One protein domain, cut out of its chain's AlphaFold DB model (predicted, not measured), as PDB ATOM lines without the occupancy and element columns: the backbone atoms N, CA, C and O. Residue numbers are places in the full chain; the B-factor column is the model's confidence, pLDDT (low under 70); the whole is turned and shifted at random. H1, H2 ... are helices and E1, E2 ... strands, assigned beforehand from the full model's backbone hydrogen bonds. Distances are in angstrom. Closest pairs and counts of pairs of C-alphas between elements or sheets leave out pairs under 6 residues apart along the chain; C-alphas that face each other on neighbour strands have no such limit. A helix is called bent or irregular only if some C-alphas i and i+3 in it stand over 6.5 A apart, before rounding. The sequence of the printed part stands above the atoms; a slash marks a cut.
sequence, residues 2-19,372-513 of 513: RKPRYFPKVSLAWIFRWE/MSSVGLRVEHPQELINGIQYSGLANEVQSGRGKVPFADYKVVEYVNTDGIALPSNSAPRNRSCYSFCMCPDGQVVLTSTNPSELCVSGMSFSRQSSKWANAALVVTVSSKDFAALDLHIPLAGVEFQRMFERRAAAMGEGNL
ATOM      1  N   ARG A   2     -51.502 115.103  -7.826       24.28
ATOM      2  CA  ARG A   2     -51.947 114.100  -6.842       24.28
ATOM      3  C   ARG A   2     -50.829 113.892  -5.810       24.28
ATOM      4  O   ARG A   2     -49.716 113.565  -6.206       24.28
ATOM      5  N   LYS A   3     -51.117 114.086  -4.515       22.42
ATOM      6  CA  LYS A   3     -50.210 113.690  -3.420       22.42
ATOM      7  C   LYS A   3     -49.922 112.182  -3.544       22.42
ATOM      8  O   LYS A   3     -50.882 111.425  -3.721       22.42
ATOM      9  N   PRO A   4     -48.660 111.727  -3.465       23.92
ATOM     10  CA  PRO A   4     -48.361 110.301  -3.447       23.92
ATOM     11  C   PRO A   4     -48.988 109.678  -2.193       23.92
ATOM     12  O   PRO A   4     -48.726 110.107  -1.070       23.92
ATOM     13  N   ARG A   5     -49.863 108.685  -2.388       22.66
ATOM     14  CA  ARG A   5     -50.330 107.811  -1.308       22.66
ATOM     15  C   ARG A   5     -49.179 106.868  -0.971       22.66
ATOM     16  O   ARG A   5     -48.976 105.877  -1.667       22.66
ATOM     17  N   TYR A   6     -48.407 107.196   0.058       28.84
ATOM     18  CA  TYR A   6     -47.469 106.253   0.655       28.84
ATOM     19  C   TYR A   6     -48.274 105.253   1.482       28.84
ATOM     20  O   TYR A   6     -48.792 105.591   2.544       28.84
ATOM     21  N   PHE A   7     -48.424 104.034   0.972       23.62
ATOM     22  CA  PHE A   7     -48.874 102.918   1.792       23.62
ATOM     23  C   PHE A   7     -47.697 102.473   2.674       23.62
ATOM     24  O   PHE A   7     -46.588 102.328   2.150       23.62
ATOM     25  N   PRO A   8     -47.887 102.279   3.992       27.86
ATOM     26  CA  PRO A   8     -46.864 101.650   4.817       27.86
ATOM     27  C   PRO A   8     -46.548 100.261   4.251       27.86
ATOM     28  O   PRO A   8     -47.459  99.504   3.907       27.86
ATOM     29  N   LYS A   9     -45.258  99.918   4.149       25.81
ATOM     30  CA  LYS A   9     -44.861  98.523   3.962       25.81
ATOM     31  C   LYS A   9     -45.091  97.824   5.295       25.81
ATOM     32  O   LYS A   9     -44.321  97.985   6.233       25.81
ATOM     33  N   VAL A  10     -46.188  97.085   5.380       25.64
ATOM     34  CA  VAL A  10     -46.397  96.128   6.460       25.64
ATOM     35  C   VAL A  10     -45.635  94.873   6.065       25.64
ATOM     36  O   VAL A  10     -46.108  94.077   5.258       25.64
ATOM     37  N   SER A  11     -44.424  94.725   6.589       26.77
ATOM     38  CA  SER A  11     -43.739  93.437   6.585       26.77
ATOM     39  C   SER A  11     -44.507  92.536   7.560       26.77
ATOM     40  O   SER A  11     -44.494  92.768   8.766       26.77
ATOM     41  N   LEU A  12     -45.263  91.564   7.040       24.34
ATOM     42  CA  LEU A  12     -45.983  90.557   7.831       24.34
ATOM     43  C   LEU A  12     -44.959  89.627   8.492       24.34
ATOM     44  O   LEU A  12     -44.643  88.565   7.972       24.34
ATOM     45  N   ALA A  13     -44.408  90.055   9.622       25.47
ATOM     46  CA  ALA A  13     -43.464  89.272  10.400       25.47
ATOM     47  C   ALA A  13     -43.905  89.273  11.863       25.47
ATOM     48  O   ALA A  13     -44.072  90.321  12.495       25.47
ATOM     49  N   TRP A  14     -44.189  88.069  12.342       33.84
ATOM     50  CA  TRP A  14     -44.915  87.810  13.569       33.84
ATOM     51  C   TRP A  14     -43.968  87.583  14.752       33.84
ATOM     52  O   TRP A  14     -42.890  87.021  14.596       33.84
ATOM     53  N   ILE A  15     -44.478  87.962  15.926       28.97
ATOM     54  CA  ILE A  15     -44.035  87.665  17.298       28.97
ATOM     55  C   ILE A  15     -42.731  88.312  17.724       28.97
ATOM     56  O   ILE A  15     -41.662  88.139  17.152       28.97
ATOM     57  N   PHE A  16     -42.873  89.051  18.819       28.72
ATOM     58  CA  PHE A  16     -41.796  89.621  19.588       28.72
ATOM     59  C   PHE A  16     -41.438  88.638  20.709       28.72
ATOM     60  O   PHE A  16     -42.290  88.319  21.540       28.72
ATOM     61  N   ARG A  17     -40.189  88.171  20.748       33.97
ATOM     62  CA  ARG A  17     -39.666  87.337  21.834       33.97
ATOM     63  C   ARG A  17     -39.270  88.242  23.013       33.97
ATOM     64  O   ARG A  17     -38.117  88.643  23.146       33.97
ATOM     65  N   TRP A  18     -40.251  88.625  23.844       30.03
ATOM     66  CA  TRP A  18     -39.991  89.143  25.197       30.03
ATOM     67  C   TRP A  18     -39.967  87.966  26.150       30.03
ATOM     68  O   TRP A  18     -41.004  87.530  26.653       30.03
ATOM     69  N   GLU A  19     -38.778  87.458  26.411       29.83
ATOM     70  CA  GLU A  19     -38.637  86.415  27.395       29.83
ATOM     71  C   GLU A  19     -37.969  87.004  28.642       29.83
ATOM     72  O   GLU A  19     -36.776  87.301  28.665       29.83
ATOM     73  N   MET A 372     -44.991  85.158  29.372       54.34
ATOM     74  CA  MET A 372     -45.102  85.923  28.129       54.34
ATOM     75  C   MET A 372     -46.164  87.007  28.336       54.34
ATOM     76  O   MET A 372     -47.292  86.698  28.715       54.34
ATOM     77  N   SER A 373     -45.798  88.274  28.142       65.50
ATOM     78  CA  SER A 373     -46.657  89.417  28.491       65.50
ATOM     79  C   SER A 373     -47.243  90.139  27.280       65.50
ATOM     80  O   SER A 373     -48.300  90.762  27.398       65.50
ATOM     81  N   SER A 374     -46.609  90.043  26.107       78.88
ATOM     82  CA  SER A 374     -47.132  90.624  24.871       78.88
ATOM     83  C   SER A 374     -46.617  89.937  23.607       78.88
ATOM     84  O   SER A 374     -45.564  89.306  23.602       78.88
ATOM     85  N   VAL A 375     -47.392  90.053  22.529       81.31
ATOM     86  CA  VAL A 375     -47.080  89.534  21.188       81.31
ATOM     87  C   VAL A 375     -47.512  90.562  20.147       81.31
ATOM     88  O   VAL A 375     -48.423  91.346  20.400       81.31
ATOM     89  N   GLY A 376     -46.873  90.604  18.981       85.75
ATOM     90  CA  GLY A 376     -47.198  91.620  17.986       85.75
ATOM     91  C   GLY A 376     -46.483  91.470  16.657       85.75
ATOM     92  O   GLY A 376     -45.986  90.394  16.327       85.75
ATOM     93  N   LEU A 377     -46.445  92.575  15.917       84.25
ATOM     94  CA  LEU A 377     -45.830  92.696  14.595       84.25
ATOM     95  C   LEU A 377     -44.793  93.820  14.597       84.25
ATOM     96  O   LEU A 377     -44.983  94.838  15.265       84.25
ATOM     97  N   ARG A 378     -43.727  93.680  13.805       83.75
ATOM     98  CA  ARG A 378     -42.822  94.797  13.495       83.75
ATOM     99  C   ARG A 378     -43.407  95.628  12.355       83.75
ATOM    100  O   ARG A 378     -43.725  95.098  11.297       83.75
ATOM    101  N   VAL A 379     -43.530  96.934  12.565       87.38
ATOM    102  CA  VAL A 379     -43.966  97.888  11.536       87.38
ATOM    103  C   VAL A 379     -42.808  98.776  11.115       87.38
ATOM    104  O   VAL A 379     -42.006  99.173  11.960       87.38
ATOM    105  N   GLU A 380     -42.738  99.102   9.824       88.56
ATOM    106  CA  GLU A 380     -41.719  99.979   9.245       88.56
ATOM    107  C   GLU A 380     -42.367 101.199   8.579       88.56
ATOM    108  O   GLU A 380     -43.338 101.099   7.822       88.56
ATOM    109  N   HIS A 381     -41.800 102.374   8.835       88.38
ATOM    110  CA  HIS A 381     -42.199 103.643   8.235       88.38
ATOM    111  C   HIS A 381     -40.965 104.362   7.695       88.38
ATOM    112  O   HIS A 381     -39.896 104.233   8.289       88.38
ATOM    113  N   PRO A 382     -41.067 105.156   6.615       90.69
ATOM    114  CA  PRO A 382     -39.962 106.020   6.221       90.69
ATOM    115  C   PRO A 382     -39.561 106.926   7.393       90.69
ATOM    116  O   PRO A 382     -40.415 107.596   7.975       90.69
ATOM    117  N   GLN A 383     -38.277 106.969   7.745       87.81
ATOM    118  CA  GLN A 383     -37.797 107.772   8.875       87.81
ATOM    119  C   GLN A 383     -38.095 109.267   8.665       87.81
ATOM    120  O   GLN A 383     -38.438 109.972   9.611       87.81
ATOM    121  N   GLU A 384     -38.063 109.741   7.415       87.81
ATOM    122  CA  GLU A 384     -38.452 111.106   7.033       87.81
ATOM    123  C   GLU A 384     -39.900 111.444   7.412       87.81
ATOM    124  O   GLU A 384     -40.178 112.561   7.846       87.81
ATOM    125  N   LEU A 385     -40.819 110.475   7.307       89.12
ATOM    126  CA  LEU A 385     -42.213 110.661   7.711       89.12
ATOM    127  C   LEU A 385     -42.307 110.895   9.221       89.12
ATOM    128  O   LEU A 385     -42.976 111.830   9.658       89.12
ATOM    129  N   ILE A 386     -41.614 110.074  10.015       90.19
ATOM    130  CA  ILE A 386     -41.604 110.206  11.478       90.19
ATOM    131  C   ILE A 386     -40.938 111.520  11.896       90.19
ATOM    132  O   ILE A 386     -41.474 112.228  12.749       90.19
ATOM    133  N   ASN A 387     -39.836 111.901  11.242       88.31
ATOM    134  CA  ASN A 387     -39.183 113.195  11.448       88.31
ATOM    135  C   ASN A 387     -40.148 114.359  11.176       88.31
ATOM    136  O   ASN A 387     -40.244 115.278  11.986       88.31
ATOM    137  N   GLY A 388     -40.897 114.305  10.070       88.50
ATOM    138  CA  GLY A 388     -41.893 115.318   9.720       88.50
ATOM    139  C   GLY A 388     -43.019 115.438  10.748       88.50
ATOM    140  O   GLY A 388     -43.410 116.550  11.097       88.50
ATOM    141  N   ILE A 389     -43.505 114.310  11.272       91.12
ATOM    142  CA  ILE A 389     -44.565 114.284  12.292       91.12
ATOM    143  C   ILE A 389     -44.066 114.853  13.627       91.12
ATOM    144  O   ILE A 389     -44.750 115.680  14.223       91.12
ATOM    145  N   GLN A 390     -42.893 114.423  14.099       90.25
ATOM    146  CA  GLN A 390     -42.388 114.785  15.431       90.25
ATOM    147  C   GLN A 390     -41.789 116.192  15.486       90.25
ATOM    148  O   GLN A 390     -41.937 116.890  16.486       90.25
ATOM    149  N   TYR A 391     -41.100 116.615  14.424       88.25
ATOM    150  CA  TYR A 391     -40.307 117.847  14.430       88.25
ATOM    151  C   TYR A 391     -40.842 118.942  13.513       88.25
ATOM    152  O   TYR A 391     -40.384 120.082  13.612       88.25
ATOM    153  N   SER A 392     -41.824 118.649  12.653       90.38
ATOM    154  CA  SER A 392     -42.421 119.629  11.739       90.38
ATOM    155  C   SER A 392     -41.336 120.402  10.962       90.38
ATOM    156  O   SER A 392     -40.527 119.786  10.269       90.38
ATOM    157  N   GLY A 393     -41.256 121.731  11.094       85.19
ATOM    158  CA  GLY A 393     -40.248 122.565  10.427       85.19
ATOM    159  C   GLY A 393     -38.788 122.224  10.764       85.19
ATOM    160  O   GLY A 393     -37.901 122.512   9.963       85.19
ATOM    161  N   LEU A 394     -38.526 121.565  11.899       85.62
ATOM    162  CA  LEU A 394     -37.187 121.112  12.295       85.62
ATOM    163  C   LEU A 394     -36.806 119.751  11.690       85.62
ATOM    164  O   LEU A 394     -35.684 119.297  11.892       85.62
ATOM    165  N   ALA A 395     -37.678 119.090  10.924       85.38
ATOM    166  CA  ALA A 395     -37.368 117.789  10.323       85.38
ATOM    167  C   ALA A 395     -36.131 117.831   9.401       85.38
ATOM    168  O   ALA A 395     -35.353 116.878   9.356       85.38
ATOM    169  N   ASN A 396     -35.900 118.964   8.726       83.12
ATOM    170  CA  ASN A 396     -34.723 119.181   7.876       83.12
ATOM    171  C   ASN A 396     -33.415 119.302   8.683       83.12
ATOM    172  O   ASN A 396     -32.326 119.137   8.137       83.12
ATOM    173  N   GLU A 397     -33.511 119.562   9.988       83.69
ATOM    174  CA  GLU A 397     -32.379 119.702  10.907       83.69
ATOM    175  C   GLU A 397     -31.946 118.359  11.515       83.69
ATOM    176  O   GLU A 397     -31.073 118.355  12.375       83.69
ATOM    177  N   VAL A 398     -32.514 117.220  11.090       78.50
ATOM    178  CA  VAL A 398     -32.080 115.879  11.536       78.50
ATOM    179  C   VAL A 398     -30.732 115.484  10.904       78.50
ATOM    180  O   VAL A 398     -29.978 114.727  11.506       78.50
ATOM    181  N   GLN A 399     -30.392 116.020   9.717       67.19
ATOM    182  CA  GLN A 399     -29.143 115.797   8.949       67.19
ATOM    183  C   GLN A 399     -28.471 114.426   9.186       67.19
ATOM    184  O   GLN A 399     -27.364 114.344   9.719       67.19
ATOM    185  N   SER A 400     -29.142 113.334   8.807       65.81
ATOM    186  CA  SER A 400     -28.630 111.959   8.985       65.81
ATOM    187  C   SER A 400     -28.135 111.660  10.418       65.81
ATOM    188  O   SER A 400     -27.080 111.063  10.614       65.81
ATOM    189  N   GLY A 401     -28.842 112.165  11.434       60.16
ATOM    190  CA  GLY A 401     -28.541 111.961  12.857       60.16
ATOM    191  C   GLY A 401     -27.405 112.815  13.414       60.16
ATOM    192  O   GLY A 401     -27.052 112.672  14.583       60.16
ATOM    193  N   ARG A 402     -26.824 113.697  12.596       63.94
ATOM    194  CA  ARG A 402     -25.766 114.645  12.990       63.94
ATOM    195  C   ARG A 402     -26.237 116.091  13.014       63.94
ATOM    196  O   ARG A 402     -25.436 116.987  13.273       63.94
ATOM    197  N   GLY A 403     -27.507 116.314  12.705       69.06
ATOM    198  CA  GLY A 403     -28.088 117.638  12.741       69.06
ATOM    199  C   GLY A 403     -28.393 118.099  14.167       69.06
ATOM    200  O   GLY A 403     -28.026 117.456  15.152       69.06
ATOM    201  N   LYS A 404     -29.051 119.253  14.291       77.00
ATOM    202  CA  LYS A 404     -29.351 119.871  15.596       77.00
ATOM    203  C   LYS A 404     -30.313 119.033  16.435       77.00
ATOM    204  O   LYS A 404     -30.315 119.156  17.658       77.00
ATOM    205  N   VAL A 405     -31.130 118.213  15.778       80.81
ATOM    206  CA  VAL A 405     -32.067 117.286  16.413       80.81
ATOM    207  C   VAL A 405     -31.723 115.847  16.015       80.81
ATOM    208  O   VAL A 405     -31.284 115.616  14.887       80.81
ATOM    209  N   PRO A 406     -31.871 114.872  16.929       80.62
ATOM    210  CA  PRO A 406     -31.624 113.467  16.613       80.62
ATOM    211  C   PRO A 406     -32.689 112.933  15.647       80.62
ATOM    212  O   PRO A 406     -33.650 113.624  15.321       80.62
ATOM    213  N   PHE A 407     -32.545 111.685  15.207       83.12
ATOM    214  CA  PHE A 407     -33.637 111.009  14.514       83.12
ATOM    215  C   PHE A 407     -34.872 110.908  15.411       83.12
ATOM    216  O   PHE A 407     -34.769 110.611  16.604       83.12
ATOM    217  N   ALA A 408     -36.037 111.172  14.824       85.31
ATOM    218  CA  ALA A 408     -37.284 111.181  15.561       85.31
ATOM    219  C   ALA A 408     -37.664 109.778  16.023       85.31
ATOM    220  O   ALA A 408     -37.634 108.820  15.243       85.31
ATOM    221  N   ASP A 409     -38.085 109.693  17.282       84.38
ATOM    222  CA  ASP A 409     -38.653 108.499  17.875       84.38
ATOM    223  C   ASP A 409     -40.137 108.662  18.216       84.38
ATOM    224  O   ASP A 409     -40.704 109.750  18.132       84.38
ATOM    225  N   TYR A 410     -40.802 107.558  18.559       83.06
ATOM    226  CA  TYR A 410     -42.183 107.589  19.017       83.06
ATOM    227  C   TYR A 410     -42.449 106.526  20.078       83.06
ATOM    228  O   TYR A 410     -41.781 105.493  20.158       83.06
ATOM    229  N   LYS A 411     -43.473 106.797  20.885       87.69
ATOM    230  CA  LYS A 411     -44.085 105.840  21.798       87.69
ATOM    231  C   LYS A 411     -45.594 106.016  21.717       87.69
ATOM    232  O   LYS A 411     -46.094 107.094  22.016       87.69
ATOM    233  N   VAL A 412     -46.298 104.965  21.322       84.88
ATOM    234  CA  VAL A 412     -47.761 104.927  21.250       84.88
ATOM    235  C   VAL A 412     -48.300 103.870  22.203       84.88
ATOM    236  O   VAL A 412     -47.682 102.820  22.385       84.88
ATOM    237  N   VAL A 413     -49.427 104.175  22.838       88.75
ATOM    238  CA  VAL A 413     -50.172 103.284  23.732       88.75
ATOM    239  C   VAL A 413     -51.649 103.559  23.490       88.75
ATOM    240  O   VAL A 413     -52.045 104.719  23.501       88.75
ATOM    241  N   GLU A 414     -52.432 102.510  23.284       86.50
ATOM    242  CA  GLU A 414     -53.867 102.582  23.033       86.50
ATOM    243  C   GLU A 414     -54.573 101.420  23.737       86.50
ATOM    244  O   GLU A 414     -54.045 100.304  23.796       86.50
ATOM    245  N   TYR A 415     -55.773 101.663  24.261       86.50
ATOM    246  CA  TYR A 415     -56.643 100.602  24.764       86.50
ATOM    247  C   TYR A 415     -57.708 100.297  23.720       86.50
ATOM    248  O   TYR A 415     -58.633 101.074  23.511       86.50
ATOM    249  N   VAL A 416     -57.574  99.151  23.063       82.00
ATOM    250  CA  VAL A 416     -58.496  98.735  22.012       82.00
ATOM    251  C   VAL A 416     -59.624  97.928  22.635       82.00
ATOM    252  O   VAL A 416     -59.387  96.869  23.224       82.00
ATOM    253  N   ASN A 417     -60.847  98.429  22.487       79.31
ATOM    254  CA  ASN A 417     -62.047  97.656  22.766       79.31
ATOM    255  C   ASN A 417     -62.383  96.789  21.543       79.31
ATOM    256  O   ASN A 417     -62.329  97.253  20.405       79.31
ATOM    257  N   THR A 418     -62.693  95.518  21.780       67.56
ATOM    258  CA  THR A 418     -63.070  94.559  20.732       67.56
ATOM    259  C   THR A 418     -64.585  94.419  20.559       67.56
ATOM    260  O   THR A 418     -65.021  93.638  19.712       67.56
ATOM    261  N   ASP A 419     -65.386  95.197  21.298       61.94
ATOM    262  CA  ASP A 419     -66.829  95.340  21.084       61.94
ATOM    263  C   ASP A 419     -67.117  95.718  19.618       61.94
ATOM    264  O   ASP A 419     -66.800  96.816  19.163       61.94
ATOM    265  N   GLY A 420     -67.706  94.790  18.856       55.25
ATOM    266  CA  GLY A 420     -68.089  95.002  17.454       55.25
ATOM    267  C   GLY A 420     -67.087  94.521  16.396       55.25
ATOM    268  O   GLY A 420     -67.385  94.617  15.205       55.25
ATOM    269  N   ILE A 421     -65.938  93.956  16.781       62.53
ATOM    270  CA  ILE A 421     -65.077  93.217  15.842       62.53
ATOM    271  C   ILE A 421     -65.649  91.802  15.699       62.53
ATOM    272  O   ILE A 421     -65.882  91.128  16.702       62.53
ATOM    273  N   ALA A 422     -65.882  91.346  14.463       54.25
ATOM    274  CA  ALA A 422     -66.319  89.980  14.171       54.25
ATOM    275  C   ALA A 422     -65.215  88.983  14.558       54.25
ATOM    276  O   ALA A 422     -64.368  88.610  13.748       54.25
ATOM    277  N   LEU A 423     -65.187  88.610  15.831       57.12
ATOM    278  CA  LEU A 423     -64.285  87.604  16.354       57.12
ATOM    279  C   LEU A 423     -64.902  86.202  16.174       57.12
ATOM    280  O   LEU A 423     -66.128  86.076  16.090       57.12
ATOM    281  N   PRO A 424     -64.084  85.134  16.120       57.88
ATOM    282  CA  PRO A 424     -64.582  83.759  16.105       57.88
ATOM    283  C   PRO A 424     -65.557  83.527  17.270       57.88
ATOM    284  O   PRO A 424     -65.296  83.992  18.377       57.88
ATOM    285  N   SER A 425     -66.659  82.807  17.028       46.47
ATOM    286  CA  SER A 425     -67.909  82.789  17.822       46.47
ATOM    287  C   SER A 425     -67.848  82.459  19.330       46.47
ATOM    288  O   SER A 425     -68.901  82.373  19.949       46.47
ATOM    289  N   ASN A 426     -66.673  82.332  19.953       50.31
ATOM    290  CA  ASN A 426     -66.500  82.019  21.378       50.31
ATOM    291  C   ASN A 426     -65.664  83.041  22.175       50.31
ATOM    292  O   ASN A 426     -65.353  82.804  23.343       50.31
ATOM    293  N   SER A 427     -65.270  84.177  21.598       54.34
ATOM    294  CA  SER A 427     -64.480  85.178  22.327       54.34
ATOM    295  C   SER A 427     -65.356  86.289  22.901       54.34
ATOM    296  O   SER A 427     -65.927  87.085  22.158       54.34
ATOM    297  N   ALA A 428     -65.410  86.373  24.231       53.69
ATOM    298  CA  ALA A 428     -65.976  87.524  24.925       53.69
ATOM    299  C   ALA A 428     -65.251  88.820  24.510       53.69
ATOM    300  O   ALA A 428     -64.029  88.778  24.306       53.69
ATOM    301  N   PRO A 429     -65.958  89.959  24.433       54.16
ATOM    302  CA  PRO A 429     -65.318  91.247  24.235       54.16
ATOM    303  C   PRO A 429     -64.303  91.517  25.347       54.16
ATOM    304  O   PRO A 429     -64.531  91.252  26.531       54.16
ATOM    305  N   ARG A 430     -63.126  91.987  24.945       68.50
ATOM    306  CA  ARG A 430     -61.988  92.267  25.821       68.50
ATOM    307  C   ARG A 430     -61.372  93.606  25.448       68.50
ATOM    308  O   ARG A 430     -61.043  93.835  24.284       68.50
ATOM    309  N   ASN A 431     -61.130  94.433  26.460       76.88
ATOM    310  CA  ASN A 431     -60.214  95.560  26.349       76.88
ATOM    311  C   ASN A 431     -58.781  95.030  26.335       76.88
ATOM    312  O   ASN A 431     -58.392  94.245  27.205       76.88
ATOM    313  N   ARG A 432     -57.993  95.451  25.347       82.94
ATOM    314  CA  ARG A 432     -56.585  95.074  25.212       82.94
ATOM    315  C   ARG A 432     -55.708  96.305  25.174       82.94
ATOM    316  O   ARG A 432     -56.038  97.280  24.512       82.94
ATOM    317  N   SER A 433     -54.579  96.245  25.873       86.19
ATOM    318  CA  SER A 433     -53.558  97.278  25.760       86.19
ATOM    319  C   SER A 433     -52.669  96.952  24.568       86.19
ATOM    320  O   SER A 433     -52.054  95.885  24.523       86.19
ATOM    321  N   CYS A 434     -52.623  97.876  23.616       86.62
ATOM    322  CA  CYS A 434     -51.733  97.850  22.470       86.62
ATOM    323  C   CYS A 434     -50.698  98.962  22.627       86.62
ATOM    324  O   CYS A 434     -51.042 100.089  22.980       86.62
ATOM    325  N   TYR A 435     -49.426  98.681  22.373       84.19
ATOM    326  CA  TYR A 435     -48.376  99.687  22.507       84.19
ATOM    327  C   TYR A 435     -47.196  99.429  21.574       84.19
ATOM    328  O   TYR A 435     -46.950  98.302  21.148       84.19
ATOM    329  N   SER A 436     -46.442 100.483  21.265       81.44
ATOM    330  CA  SER A 436     -45.162 100.352  20.570       81.44
ATOM    331  C   SER A 436     -44.053  99.959  21.538       81.44
ATOM    332  O   SER A 436     -43.901 100.569  22.602       81.44
ATOM    333  N   PHE A 437     -43.222  99.013  21.130       79.62
ATOM    334  CA  PHE A 437     -42.104  98.485  21.887       79.62
ATOM    335  C   PHE A 437     -40.835  98.428  21.030       79.62
ATOM    336  O   PHE A 437     -40.910  98.201  19.823       79.62
ATOM    337  N   CYS A 438     -39.674  98.630  21.671       78.62
ATOM    338  CA  CYS A 438     -38.352  98.608  21.034       78.62
ATOM    339  C   CYS A 438     -38.342  99.417  19.726       78.62
ATOM    340  O   CYS A 438     -38.085  98.885  18.650       78.62
ATOM    341  N   MET A 439     -38.720 100.693  19.819       83.88
ATOM    342  CA  MET A 439     -38.725 101.599  18.676       83.88
ATOM    343  C   MET A 439     -37.273 101.893  18.272       83.88
ATOM    344  O   MET A 439     -36.468 102.339  19.087       83.88
ATOM    345  N   CYS A 440     -36.962 101.624  17.017       82.56
ATOM    346  CA  CYS A 440     -35.663 101.748  16.387       82.56
ATOM    347  C   CYS A 440     -35.734 102.925  15.402       82.56
ATOM    348  O   CYS A 440     -36.190 102.730  14.266       82.56
ATOM    349  N   PRO A 441     -35.339 104.145  15.814       81.44
ATOM    350  CA  PRO A 441     -35.152 105.217  14.857       81.44
ATOM    351  C   PRO A 441     -33.993 104.815  13.959       81.44
ATOM    352  O   PRO A 441     -32.958 104.346  14.440       81.44
ATOM    353  N   ASP A 442     -34.196 104.975  12.663       80.25
ATOM    354  CA  ASP A 442     -33.191 104.665  11.669       80.25
ATOM    355  C   ASP A 442     -32.616 103.238  11.823       80.25
ATOM    356  O   ASP A 442     -31.414 102.962  11.863       80.25
ATOM    357  N   GLY A 443     -33.538 102.296  11.986       79.50
ATOM    358  CA  GLY A 443     -33.244 100.902  12.247       79.50
ATOM    359  C   GLY A 443     -33.599  99.996  11.081       79.50
ATOM    360  O   GLY A 443     -34.146 100.413  10.061       79.50
ATOM    361  N   GLN A 444     -33.335  98.717  11.278       82.44
ATOM    362  CA  GLN A 444     -33.786  97.640  10.411       82.44
ATOM    363  C   GLN A 444     -34.470  96.563  11.245       82.44
ATOM    364  O   GLN A 444     -34.086  96.322  12.395       82.44
ATOM    365  N   VAL A 445     -35.471  95.913  10.659       84.50
ATOM    366  CA  VAL A 445     -36.017  94.671  11.206       84.50
ATOM    367  C   VAL A 445     -34.980  93.568  11.008       84.50
ATOM    368  O   VAL A 445     -34.386  93.449   9.937       84.50
ATOM    369  N   VAL A 446     -34.732  92.783  12.051       81.94
ATOM    370  CA  VAL A 446     -33.744  91.698  12.036       81.94
ATOM    371  C   VAL A 446     -34.403  90.364  12.335       81.94
ATOM    372  O   VAL A 446     -35.346  90.297  13.125       81.94
ATOM    373  N   LEU A 447     -33.889  89.308  11.705       84.31
ATOM    374  CA  LEU A 447     -34.261  87.934  12.017       84.31
ATOM    375  C   LEU A 447     -33.628  87.524  13.337       84.31
ATOM    376  O   LEU A 447     -32.430  87.712  13.548       84.31
ATOM    377  N   THR A 448     -34.442  86.945  14.204       81.00
ATOM    378  CA  THR A 448     -34.031  86.514  15.538       81.00
ATOM    379  C   THR A 448     -34.504  85.088  15.814       81.00
ATOM    380  O   THR A 448     -34.757  84.713  16.950       81.00
ATOM    381  N   SER A 449     -34.689  84.282  14.773       82.75
ATOM    382  CA  SER A 449     -35.043  82.873  14.938       82.75
ATOM    383  C   SER A 449     -33.935  82.117  15.667       82.75
ATOM    384  O   SER A 449     -32.755  82.322  15.395       82.75
ATOM    385  N   THR A 450     -34.328  81.230  16.582       81.12
ATOM    386  CA  THR A 450     -33.409  80.316  17.292       81.12
ATOM    387  C   THR A 450     -33.568  78.865  16.840       81.12
ATOM    388  O   THR A 450     -32.704  78.046  17.127       81.12
ATOM    389  N   ASN A 451     -34.627  78.562  16.084       85.31
ATOM    390  CA  ASN A 451     -34.884  77.261  15.485       85.31
ATOM    391  C   ASN A 451     -35.227  77.416  13.986       85.31
ATOM    392  O   ASN A 451     -35.931  78.365  13.633       85.31
ATOM    393  N   PRO A 452     -34.791  76.496  13.099       86.56
ATOM    394  CA  PRO A 452     -35.073  76.575  11.663       86.56
ATOM    395  C   PRO A 452     -36.562  76.514  11.295       86.56
ATOM    396  O   PRO A 452     -36.955  77.005  10.243       86.56
ATOM    397  N   SER A 453     -37.392  75.908  12.146       88.25
ATOM    398  CA  SER A 453     -38.844  75.780  11.944       88.25
ATOM    399  C   SER A 453     -39.658  76.955  12.504       88.25
ATOM    400  O   SER A 453     -40.888  76.933  12.466       88.25
ATOM    401  N   GLU A 454     -38.985  77.974  13.037       87.00
ATOM    402  CA  GLU A 454     -39.578  79.101  13.752       87.00
ATOM    403  C   GLU A 454     -39.144  80.422  13.105       87.00
ATOM    404  O   GLU A 454     -37.975  80.617  12.776       87.00
ATOM    405  N   LEU A 455     -40.074  81.369  12.947       85.44
ATOM    406  CA  LEU A 455     -39.784  82.723  12.477       85.44
ATOM    407  C   LEU A 455     -40.042  83.719  13.608       85.44
ATOM    408  O   LEU A 455     -41.161  83.817  14.106       85.44
ATOM    409  N   CYS A 456     -39.007  84.471  13.978       83.25
ATOM    410  CA  CYS A 456     -39.087  85.554  14.955       83.25
ATOM    411  C   CYS A 456     -38.317  86.775  14.444       83.25
ATOM    412  O   CYS A 456     -37.268  86.639  13.803       83.25
ATOM    413  N   VAL A 457     -38.823  87.971  14.752       81.12
ATOM    414  CA  VAL A 457     -38.192  89.235  14.362       81.12
ATOM    415  C   VAL A 457     -38.048  90.212  15.522       81.12
ATOM    416  O   VAL A 457     -38.871  90.279  16.433       81.12
ATOM    417  N   SER A 458     -37.021  91.052  15.437       82.50
ATOM    418  CA  SER A 458     -36.830  92.216  16.305       82.50
ATOM    419  C   SER A 458     -36.332  93.405  15.478       82.50
ATOM    420  O   SER A 458     -36.526  93.440  14.265       82.50
ATOM    421  N   GLY A 459     -35.752  94.422  16.112       77.56
ATOM    422  CA  GLY A 459     -35.324  95.644  15.445       77.56
ATOM    423  C   GLY A 459     -34.042  96.195  16.041       77.56
ATOM    424  O   GLY A 459     -33.922  96.345  17.254       77.56
ATOM    425  N   MET A 460     -33.107  96.542  15.167       75.44
ATOM    426  CA  MET A 460     -31.760  96.985  15.515       75.44
ATOM    427  C   MET A 460     -31.419  98.296  14.799       75.44
ATOM    428  O   MET A 460     -31.918  98.559  13.707       75.44
ATOM    429  N   SER A 461     -30.526  99.101  15.382       69.44
ATOM    430  CA  SER A 461     -29.989 100.333  14.789       69.44
ATOM    431  C   SER A 461     -28.484 100.438  15.035       69.44
ATOM    432  O   SER A 461     -27.986 100.187  16.136       69.44
ATOM    433  N   PHE A 462     -27.744 100.841  14.004       66.50
ATOM    434  CA  PHE A 462     -26.309 101.122  14.108       66.50
ATOM    435  C   PHE A 462     -26.075 102.511  14.709       66.50
ATOM    436  O   PHE A 462     -26.915 103.392  14.559       66.50
ATOM    437  N   SER A 463     -24.923 102.768  15.339       64.19
ATOM    438  CA  SER A 463     -24.612 104.101  15.885       64.19
ATOM    439  C   SER A 463     -24.555 105.177  14.799       64.19
ATOM    440  O   SER A 463     -24.933 106.326  15.037       64.19
ATOM    441  N   ARG A 464     -24.119 104.783  13.594       61.91
ATOM    442  CA  ARG A 464     -24.020 105.653  12.418       61.91
ATOM    443  C   ARG A 464     -25.366 106.045  11.824       61.91
ATOM    444  O   ARG A 464     -25.360 107.009  11.071       61.91
ATOM    445  N   GLN A 465     -26.440 105.324  12.164       62.50
ATOM    446  CA  GLN A 465     -27.807 105.593  11.719       62.50
ATOM    447  C   GLN A 465     -27.864 105.936  10.209       62.50
ATOM    448  O   GLN A 465     -27.992 107.095   9.809       62.50
ATOM    449  N   SER A 466     -27.740 104.893   9.375       64.56
ATOM    450  CA  SER A 466     -27.784 104.958   7.906       64.56
ATOM    451  C   SER A 466     -28.975 104.240   7.248       64.56
ATOM    452  O   SER A 466     -28.921 103.952   6.048       64.56
ATOM    453  N   SER A 467     -30.002 103.858   8.005       77.94
ATOM    454  CA  SER A 467     -31.231 103.291   7.450       77.94
ATOM    455  C   SER A 467     -32.059 104.380   6.749       77.94
ATOM    456  O   SER A 467     -31.694 105.547   6.648       77.94
ATOM    457  N   LYS A 468     -33.182 103.978   6.160       86.69
ATOM    458  CA  LYS A 468     -34.235 104.906   5.710       86.69
ATOM    459  C   LYS A 468     -35.533 104.688   6.479       86.69
ATOM    460  O   LYS A 468     -36.534 105.343   6.188       86.69
ATOM    461  N   TRP A 469     -35.527 103.753   7.427       88.00
ATOM    462  CA  TRP A 469     -36.718 103.219   8.065       88.00
ATOM    463  C   TRP A 469     -36.679 103.447   9.574       88.00
ATOM    464  O   TRP A 469     -35.699 103.133  10.241       88.00
ATOM    465  N   ALA A 470     -37.783 103.955  10.107       86.19
ATOM    466  CA  ALA A 470     -38.138 103.833  11.510       86.19
ATOM    467  C   ALA A 470     -38.910 102.527  11.680       86.19
ATOM    468  O   ALA A 470     -39.824 102.261  10.892       86.19
ATOM    469  N   ASN A 471     -38.612 101.737  12.708       87.31
ATOM    470  CA  ASN A 471     -39.387 100.531  12.970       87.31
ATOM    471  C   ASN A 471     -39.676 100.316  14.453       87.31
ATOM    472  O   ASN A 471     -38.901 100.722  15.307       87.31
ATOM    473  N   ALA A 472     -40.798  99.683  14.770       84.62
ATOM    474  CA  ALA A 472     -41.165  99.343  16.144       84.62
ATOM    475  C   ALA A 472     -41.992  98.069  16.165       84.62
ATOM    476  O   ALA A 472     -42.684  97.762  15.194       84.62
ATOM    477  N   ALA A 473     -41.962  97.343  17.275       83.75
ATOM    478  CA  ALA A 473     -42.941  96.297  17.507       83.75
ATOM    479  C   ALA A 473     -44.249  96.949  17.980       83.75
ATOM    480  O   ALA A 473     -44.248  97.645  18.990       83.75
ATOM    481  N   LEU A 474     -45.359  96.741  17.277       85.75
ATOM    482  CA  LEU A 474     -46.696  97.034  17.793       85.75
ATOM    483  C   LEU A 474     -47.232  95.761  18.428       85.75
ATOM    484  O   LEU A 474     -47.497  94.781  17.731       85.75
ATOM    485  N   VAL A 475     -47.342  95.772  19.753       84.62
ATOM    486  CA  VAL A 475     -47.644  94.584  20.548       84.62
ATOM    487  C   VAL A 475     -48.945  94.746  21.315       84.62
ATOM    488  O   VAL A 475     -49.320  95.855  21.690       84.62
ATOM    489  N   VAL A 476     -49.609  93.622  21.561       84.06
ATOM    490  CA  VAL A 476     -50.805  93.503  22.389       84.06
ATOM    491  C   VAL A 476     -50.506  92.642  23.607       84.06
ATOM    492  O   VAL A 476     -49.770  91.657  23.514       84.06
ATOM    493  N   THR A 477     -51.068  93.006  24.758       82.50
ATOM    494  CA  THR A 477     -50.900  92.223  25.983       82.50
ATOM    495  C   THR A 477     -51.635  90.884  25.927       82.50
ATOM    496  O   THR A 477     -52.818  90.805  25.573       82.50
ATOM    497  N   VAL A 478     -50.929  89.827  26.331       80.38
ATOM    498  CA  VAL A 478     -51.470  88.470  26.491       80.38
ATOM    499  C   VAL A 478     -51.460  88.067  27.960       80.38
ATOM    500  O   VAL A 478     -50.713  88.609  28.771       80.38
ATOM    501  N   SER A 479     -52.337  87.138  28.314       79.00
ATOM    502  CA  SER A 479     -52.543  86.672  29.683       79.00
ATOM    503  C   SER A 479     -52.748  85.160  29.719       79.00
ATOM    504  O   SER A 479     -52.987  84.531  28.689       79.00
ATOM    505  N   SER A 480     -52.770  84.576  30.916       79.06
ATOM    506  CA  SER A 480     -53.103  83.156  31.110       79.06
ATOM    507  C   SER A 480     -54.448  82.751  30.492       79.06
ATOM    508  O   SER A 480     -54.596  81.619  30.038       79.06
ATOM    509  N   LYS A 481     -55.411  83.680  30.388       80.38
ATOM    510  CA  LYS A 481     -56.701  83.455  29.712       80.38
ATOM    511  C   LYS A 481     -56.554  83.202  28.209       80.38
ATOM    512  O   LYS A 481     -57.429  82.583  27.614       80.38
ATOM    513  N   ASP A 482     -55.494  83.715  27.594       80.12
ATOM    514  CA  ASP A 482     -55.197  83.524  26.171       80.12
ATOM    515  C   ASP A 482     -54.534  82.174  25.920       80.12
ATOM    516  O   ASP A 482     -54.808  81.531  24.913       80.12
ATOM    517  N   PHE A 483     -53.726  81.712  26.874       81.88
ATOM    518  CA  PHE A 483     -53.126  80.382  26.837       81.88
ATOM    519  C   PHE A 483     -54.185  79.298  27.072       81.88
ATOM    520  O   PHE A 483     -54.264  78.337  26.312       81.88
ATOM    521  N   ALA A 484     -55.064  79.501  28.058       79.44
ATOM    522  CA  ALA A 484     -56.171  78.590  28.347       79.44
ATOM    523  C   ALA A 484     -57.153  78.452  27.170       79.44
ATOM    524  O   ALA A 484     -57.686  77.376  26.949       79.44
ATOM    525  N   ALA A 485     -57.365  79.513  26.383       79.69
ATOM    526  CA  ALA A 485     -58.207  79.458  25.184       79.69
ATOM    527  C   ALA A 485     -57.616  78.598  24.046       79.69
ATOM    528  O   ALA A 485     -58.300  78.338  23.061       79.69
ATOM    529  N   LEU A 486     -56.349  78.197  24.169       79.94
ATOM    530  CA  LEU A 486     -55.640  77.301  23.255       79.94
ATOM    531  C   LEU A 486     -55.354  75.940  23.912       79.94
ATOM    532  O   LEU A 486     -54.458  75.228  23.465       79.94
ATOM    533  N   ASP A 487     -56.066  75.614  24.997       82.38
ATOM    534  CA  ASP A 487     -55.896  74.395  25.796       82.38
ATOM    535  C   ASP A 487     -54.472  74.215  26.366       82.38
ATOM    536  O   ASP A 487     -54.026  73.109  26.683       82.38
ATOM    537  N   LEU A 488     -53.736  75.321  26.551       77.69
ATOM    538  CA  LEU A 488     -52.401  75.320  27.149       77.69
ATOM    539  C   LEU A 488     -52.499  75.519  28.670       77.69
ATOM    540  O   LEU A 488     -52.539  76.645  29.168       77.69
ATOM    541  N   HIS A 489     -52.494  74.409  29.416       76.31
ATOM    542  CA  HIS A 489     -52.600  74.388  30.887       76.31
ATOM    543  C   HIS A 489     -51.295  74.017  31.618       76.31
ATOM    544  O   HIS A 489     -51.308  73.643  32.789       76.31
ATOM    545  N   ILE A 490     -50.154  74.107  30.936       69.88
ATOM    546  CA  ILE A 490     -48.838  73.742  31.477       69.88
ATOM    547  C   ILE A 490     -48.134  74.943  32.147       69.88
ATOM    548  O   ILE A 490     -48.347  76.080  31.724       69.88
ATOM    549  N   PRO A 491     -47.233  74.739  33.134       66.31
ATOM    550  CA  PRO A 491     -46.462  75.828  33.766       66.31
ATOM    551  C   PRO A 491     -45.687  76.719  32.775       66.31
ATOM    552  O   PRO A 491     -45.428  77.898  33.024       66.31
ATOM    553  N   LEU A 492     -45.361  76.155  31.608       70.56
ATOM    554  CA  LEU A 492     -44.645  76.799  30.508       70.56
ATOM    555  C   LEU A 492     -45.559  77.177  29.331       70.56
ATOM    556  O   LEU A 492     -45.095  77.284  28.198       70.56
ATOM    557  N   ALA A 493     -46.854  77.386  29.583       74.56
ATOM    558  CA  ALA A 493     -47.840  77.660  28.539       74.56
ATOM    559  C   ALA A 493     -47.490  78.893  27.693       74.56
ATOM    560  O   ALA A 493     -47.737  78.888  26.493       74.56
ATOM    561  N   GLY A 494     -46.851  79.909  28.284       74.94
ATOM    562  CA  GLY A 494     -46.348  81.070  27.546       74.94
ATOM    563  C   GLY A 494     -45.280  80.716  26.503       74.94
ATOM    564  O   GLY A 494     -45.327  81.237  25.394       74.94
ATOM    565  N   VAL A 495     -44.368  79.785  26.810       75.19
ATOM    566  CA  VAL A 495     -43.331  79.324  25.865       75.19
ATOM    567  C   VAL A 495     -43.951  78.531  24.720       75.19
ATOM    568  O   VAL A 495     -43.589  78.733  23.564       75.19
ATOM    569  N   GLU A 496     -44.903  77.644  25.013       81.12
ATOM    570  CA  GLU A 496     -45.565  76.890  23.944       81.12
ATOM    571  C   GLU A 496     -46.453  77.797  23.087       81.12
ATOM    572  O   GLU A 496     -46.471  77.665  21.867       81.12
ATOM    573  N   PHE A 497     -47.117  78.782  23.699       81.31
ATOM    574  CA  PHE A 497     -47.840  79.822  22.972       81.31
ATOM    575  C   PHE A 497     -46.908  80.571  22.014       81.31
ATOM    576  O   PHE A 497     -47.236  80.734  20.839       81.31
ATOM    577  N   GLN A 498     -45.734  80.989  22.488       80.12
ATOM    578  CA  GLN A 498     -44.725  81.651  21.669       80.12
ATOM    579  C   GLN A 498     -44.305  80.781  20.480       80.12
ATOM    580  O   GLN A 498     -44.459  81.202  19.336       80.12
ATOM    581  N   ARG A 499     -43.863  79.545  20.741       83.25
ATOM    582  CA  ARG A 499     -43.421  78.590  19.712       83.25
ATOM    583  C   ARG A 499     -44.511  78.285  18.698       83.25
ATOM    584  O   ARG A 499     -44.248  78.226  17.500       83.25
ATOM    585  N   MET A 500     -45.751  78.109  19.156       86.38
ATOM    586  CA  MET A 500     -46.898  77.891  18.276       86.38
ATOM    587  C   MET A 500     -47.017  79.030  17.265       86.38
ATOM    588  O   MET A 500     -47.191  78.793  16.069       86.38
ATOM    589  N   PHE A 501     -46.925  80.268  17.738       86.56
ATOM    590  CA  PHE A 501     -47.005  81.430  16.880       86.56
ATOM    591  C   PHE A 501     -45.746  81.582  15.999       86.56
ATOM    592  O   PHE A 501     -45.899  81.881  14.816       86.56
ATOM    593  N   GLU A 502     -44.534  81.320  16.507       84.81
ATOM    594  CA  GLU A 502     -43.275  81.399  15.733       84.81
ATOM    595  C   GLU A 502     -43.276  80.379  14.574       84.81
ATOM    596  O   GLU A 502     -42.898  80.702  13.446       84.81
ATOM    597  N   ARG A 503     -43.786  79.162  14.805       89.00
ATOM    598  CA  ARG A 503     -43.966  78.134  13.763       89.00
ATOM    599  C   ARG A 503     -45.038  78.510  12.750       89.00
ATOM    600  O   ARG A 503     -44.865  78.288  11.555       89.00
ATOM    601  N   ARG A 504     -46.158  79.090  13.200       88.62
ATOM    602  CA  ARG A 504     -47.202  79.598  12.291       88.62
ATOM    603  C   ARG A 504     -46.653  80.702  11.395       88.62
ATOM    604  O   ARG A 504     -46.935  80.702  10.204       88.62
ATOM    605  N   ALA A 505     -45.843  81.597  11.952       85.88
ATOM    606  CA  ALA A 505     -45.169  82.646  11.206       85.88
ATOM    607  C   ALA A 505     -44.246  82.068  10.125       85.88
ATOM    608  O   ALA A 505     -44.323  82.489   8.973       85.88
ATOM    609  N   ALA A 506     -43.443  81.059  10.475       87.31
ATOM    610  CA  ALA A 506     -42.594  80.355   9.519       87.31
ATOM    611  C   ALA A 506     -43.421  79.672   8.421       87.31
ATOM    612  O   ALA A 506     -43.122  79.835   7.243       87.31
ATOM    613  N   ALA A 507     -44.503  78.974   8.781       88.06
ATOM    614  CA  ALA A 507     -45.388  78.316   7.822       88.06
ATOM    615  C   ALA A 507     -46.053  79.310   6.852       88.06
ATOM    616  O   ALA A 507     -46.155  79.035   5.660       88.06
ATOM    617  N   MET A 508     -46.467  80.482   7.344       87.19
ATOM    618  CA  MET A 508     -46.998  81.564   6.507       87.19
ATOM    619  C   MET A 508     -45.935  82.183   5.592       87.19
ATOM    620  O   MET A 508     -46.275  82.672   4.519       87.19
ATOM    621  N   GLY A 509     -44.666  82.151   6.003       82.88
ATOM    622  CA  GLY A 509     -43.505  82.502   5.184       82.88
ATOM    623  C   GLY A 509     -42.999  81.357   4.297       82.88
ATOM    624  O   GLY A 509     -41.853  81.398   3.859       82.88
ATOM    625  N   GLU A 510     -43.814  80.320   4.068       80.19
ATOM    626  CA  GLU A 510     -43.481  79.136   3.258       80.19
ATOM    627  C   GLU A 510     -42.269  78.336   3.774       80.19
ATOM    628  O   GLU A 510     -41.621  77.610   3.023       80.19
ATOM    629  N   GLY A 511     -41.945  78.453   5.065       66.50
ATOM    630  CA  GLY A 511     -40.804  77.776   5.686       66.50
ATOM    631  C   GLY A 511     -39.437  78.328   5.267       66.50
ATOM    632  O   GLY A 511     -38.418  77.745   5.628       66.50
ATOM    633  N   ASN A 512     -39.402  79.444   4.532       66.19
ATOM    634  CA  ASN A 512     -38.169  80.106   4.125       66.19
ATOM    635  C   ASN A 512     -37.814  81.209   5.132       66.19
ATOM    636  O   ASN A 512     -38.482  82.243   5.193       66.19
ATOM    637  N   LEU A 513     -36.758  80.972   5.919       59.66
ATOM    638  CA  LEU A 513     -36.132  81.992   6.771       59.66
ATOM    639  C   LEU A 513     -35.533  83.143   5.964       59.66
ATOM    640  O   LEU A 513     -35.122  82.940   4.801       59.66
TER     641      LEU A 513
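AT A GLANCE: This is residues 2 to 19 and 372 to 513 of the 513 residues of the protein "FAD_binding_3 domain-containing protein" of Capsicum chinense (UniProt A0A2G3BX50). A strongly twisted sheet of four strands is partly covered by the small hairpin E4 E5, and the two sheets make a lopsided sandwich, two sheets face to face, with strands crossed at 45 degrees. The bent helix H1 is at one end of the larger sheet, H2 is beyond the other end, and H3 runs beside edge strand E1. The printed part has 160 residues, with elements in the order E1 H1 E2 E3 E4 E5 E6 H2 H3; its class is mixed, helices and strands. Both sheets are antiparallel, the larger in the order E1 E6 E3 E2. The whole is only just compact, close to loose: radius of gyration of the C-alphas 18.1 A, spans 53 by 38 by 32 A.

HOW THE PARTS SIT: E6, residues 469 to 477, is antiparallel to E1, residues 374 to 382, with N 379 and O 472 2.9 A apart, and to E3, residues 431 to 440, with N 437 and O 473 2.7 A apart. E2, residues 413 to 417, forms a hairpin with E3; N 414 and O 434 are 2.8 A apart. E4, residues 444 to 447, and E5, residues 457 to 460, form a hairpin; N 444 and O 460 are 2.8 A apart. The closest C-alphas of E3 and E5, Cys 440 and Gly 459, are 6.2 A apart. H1, residues 383 to 401, was assigned as one helix by its hydrogen bonds but is bent: C-alphas 390 and 393 are 9.5 A apart. Its arm H1a, residues 383 to 390, only grazes the sheet of four with residues 383 to 387. H1b, residues 393 to 401, is not on that sheet and is irregular, with C-alphas 397 and 400 8.8 A apart. H1a and H1b touch, closest at C-alphas Asn 387 and Ala 395, 5.1 A. H3, residues 493 to 508, only just grazes the sheet of four, with residues 494 to 501. With residues 493 to 497 alone H3 touches H2, residues 480 to 484; the closest C-alphas, Phe 483 and Ala 493, are 6.2 A apart. Every O i to N i+4 pair is within hydrogen-bond range in H1a, H2 and H3; in H1b 0 of 5 are, beside 3 of 6 O i to N i+3 pairs.

IN THESE COORDINATES: From first to last C-alpha, E3 measures 27.2 A, E6 25.4 A, E1 25.2 A and H3 22.4 A. E1 begins at C-alpha 374 (-47.132, 90.624, 24.871), and H3 ends at C-alpha 508 (-46.998, 81.564, 6.507).

THE WHOLE: The two C-alphas farthest apart, of Arg 2 and Pro 491, are 56.1 A apart. Residues 20 to 371 are not printed, and C-alphas 19 and 372 are 6.5 A apart across the cut. The links H1 to E2 and E2 to E3 are long. The mean pLDDT of the printed part is 72.9; 49 residues are under 70, among them 2 to 19 and 418 to 430.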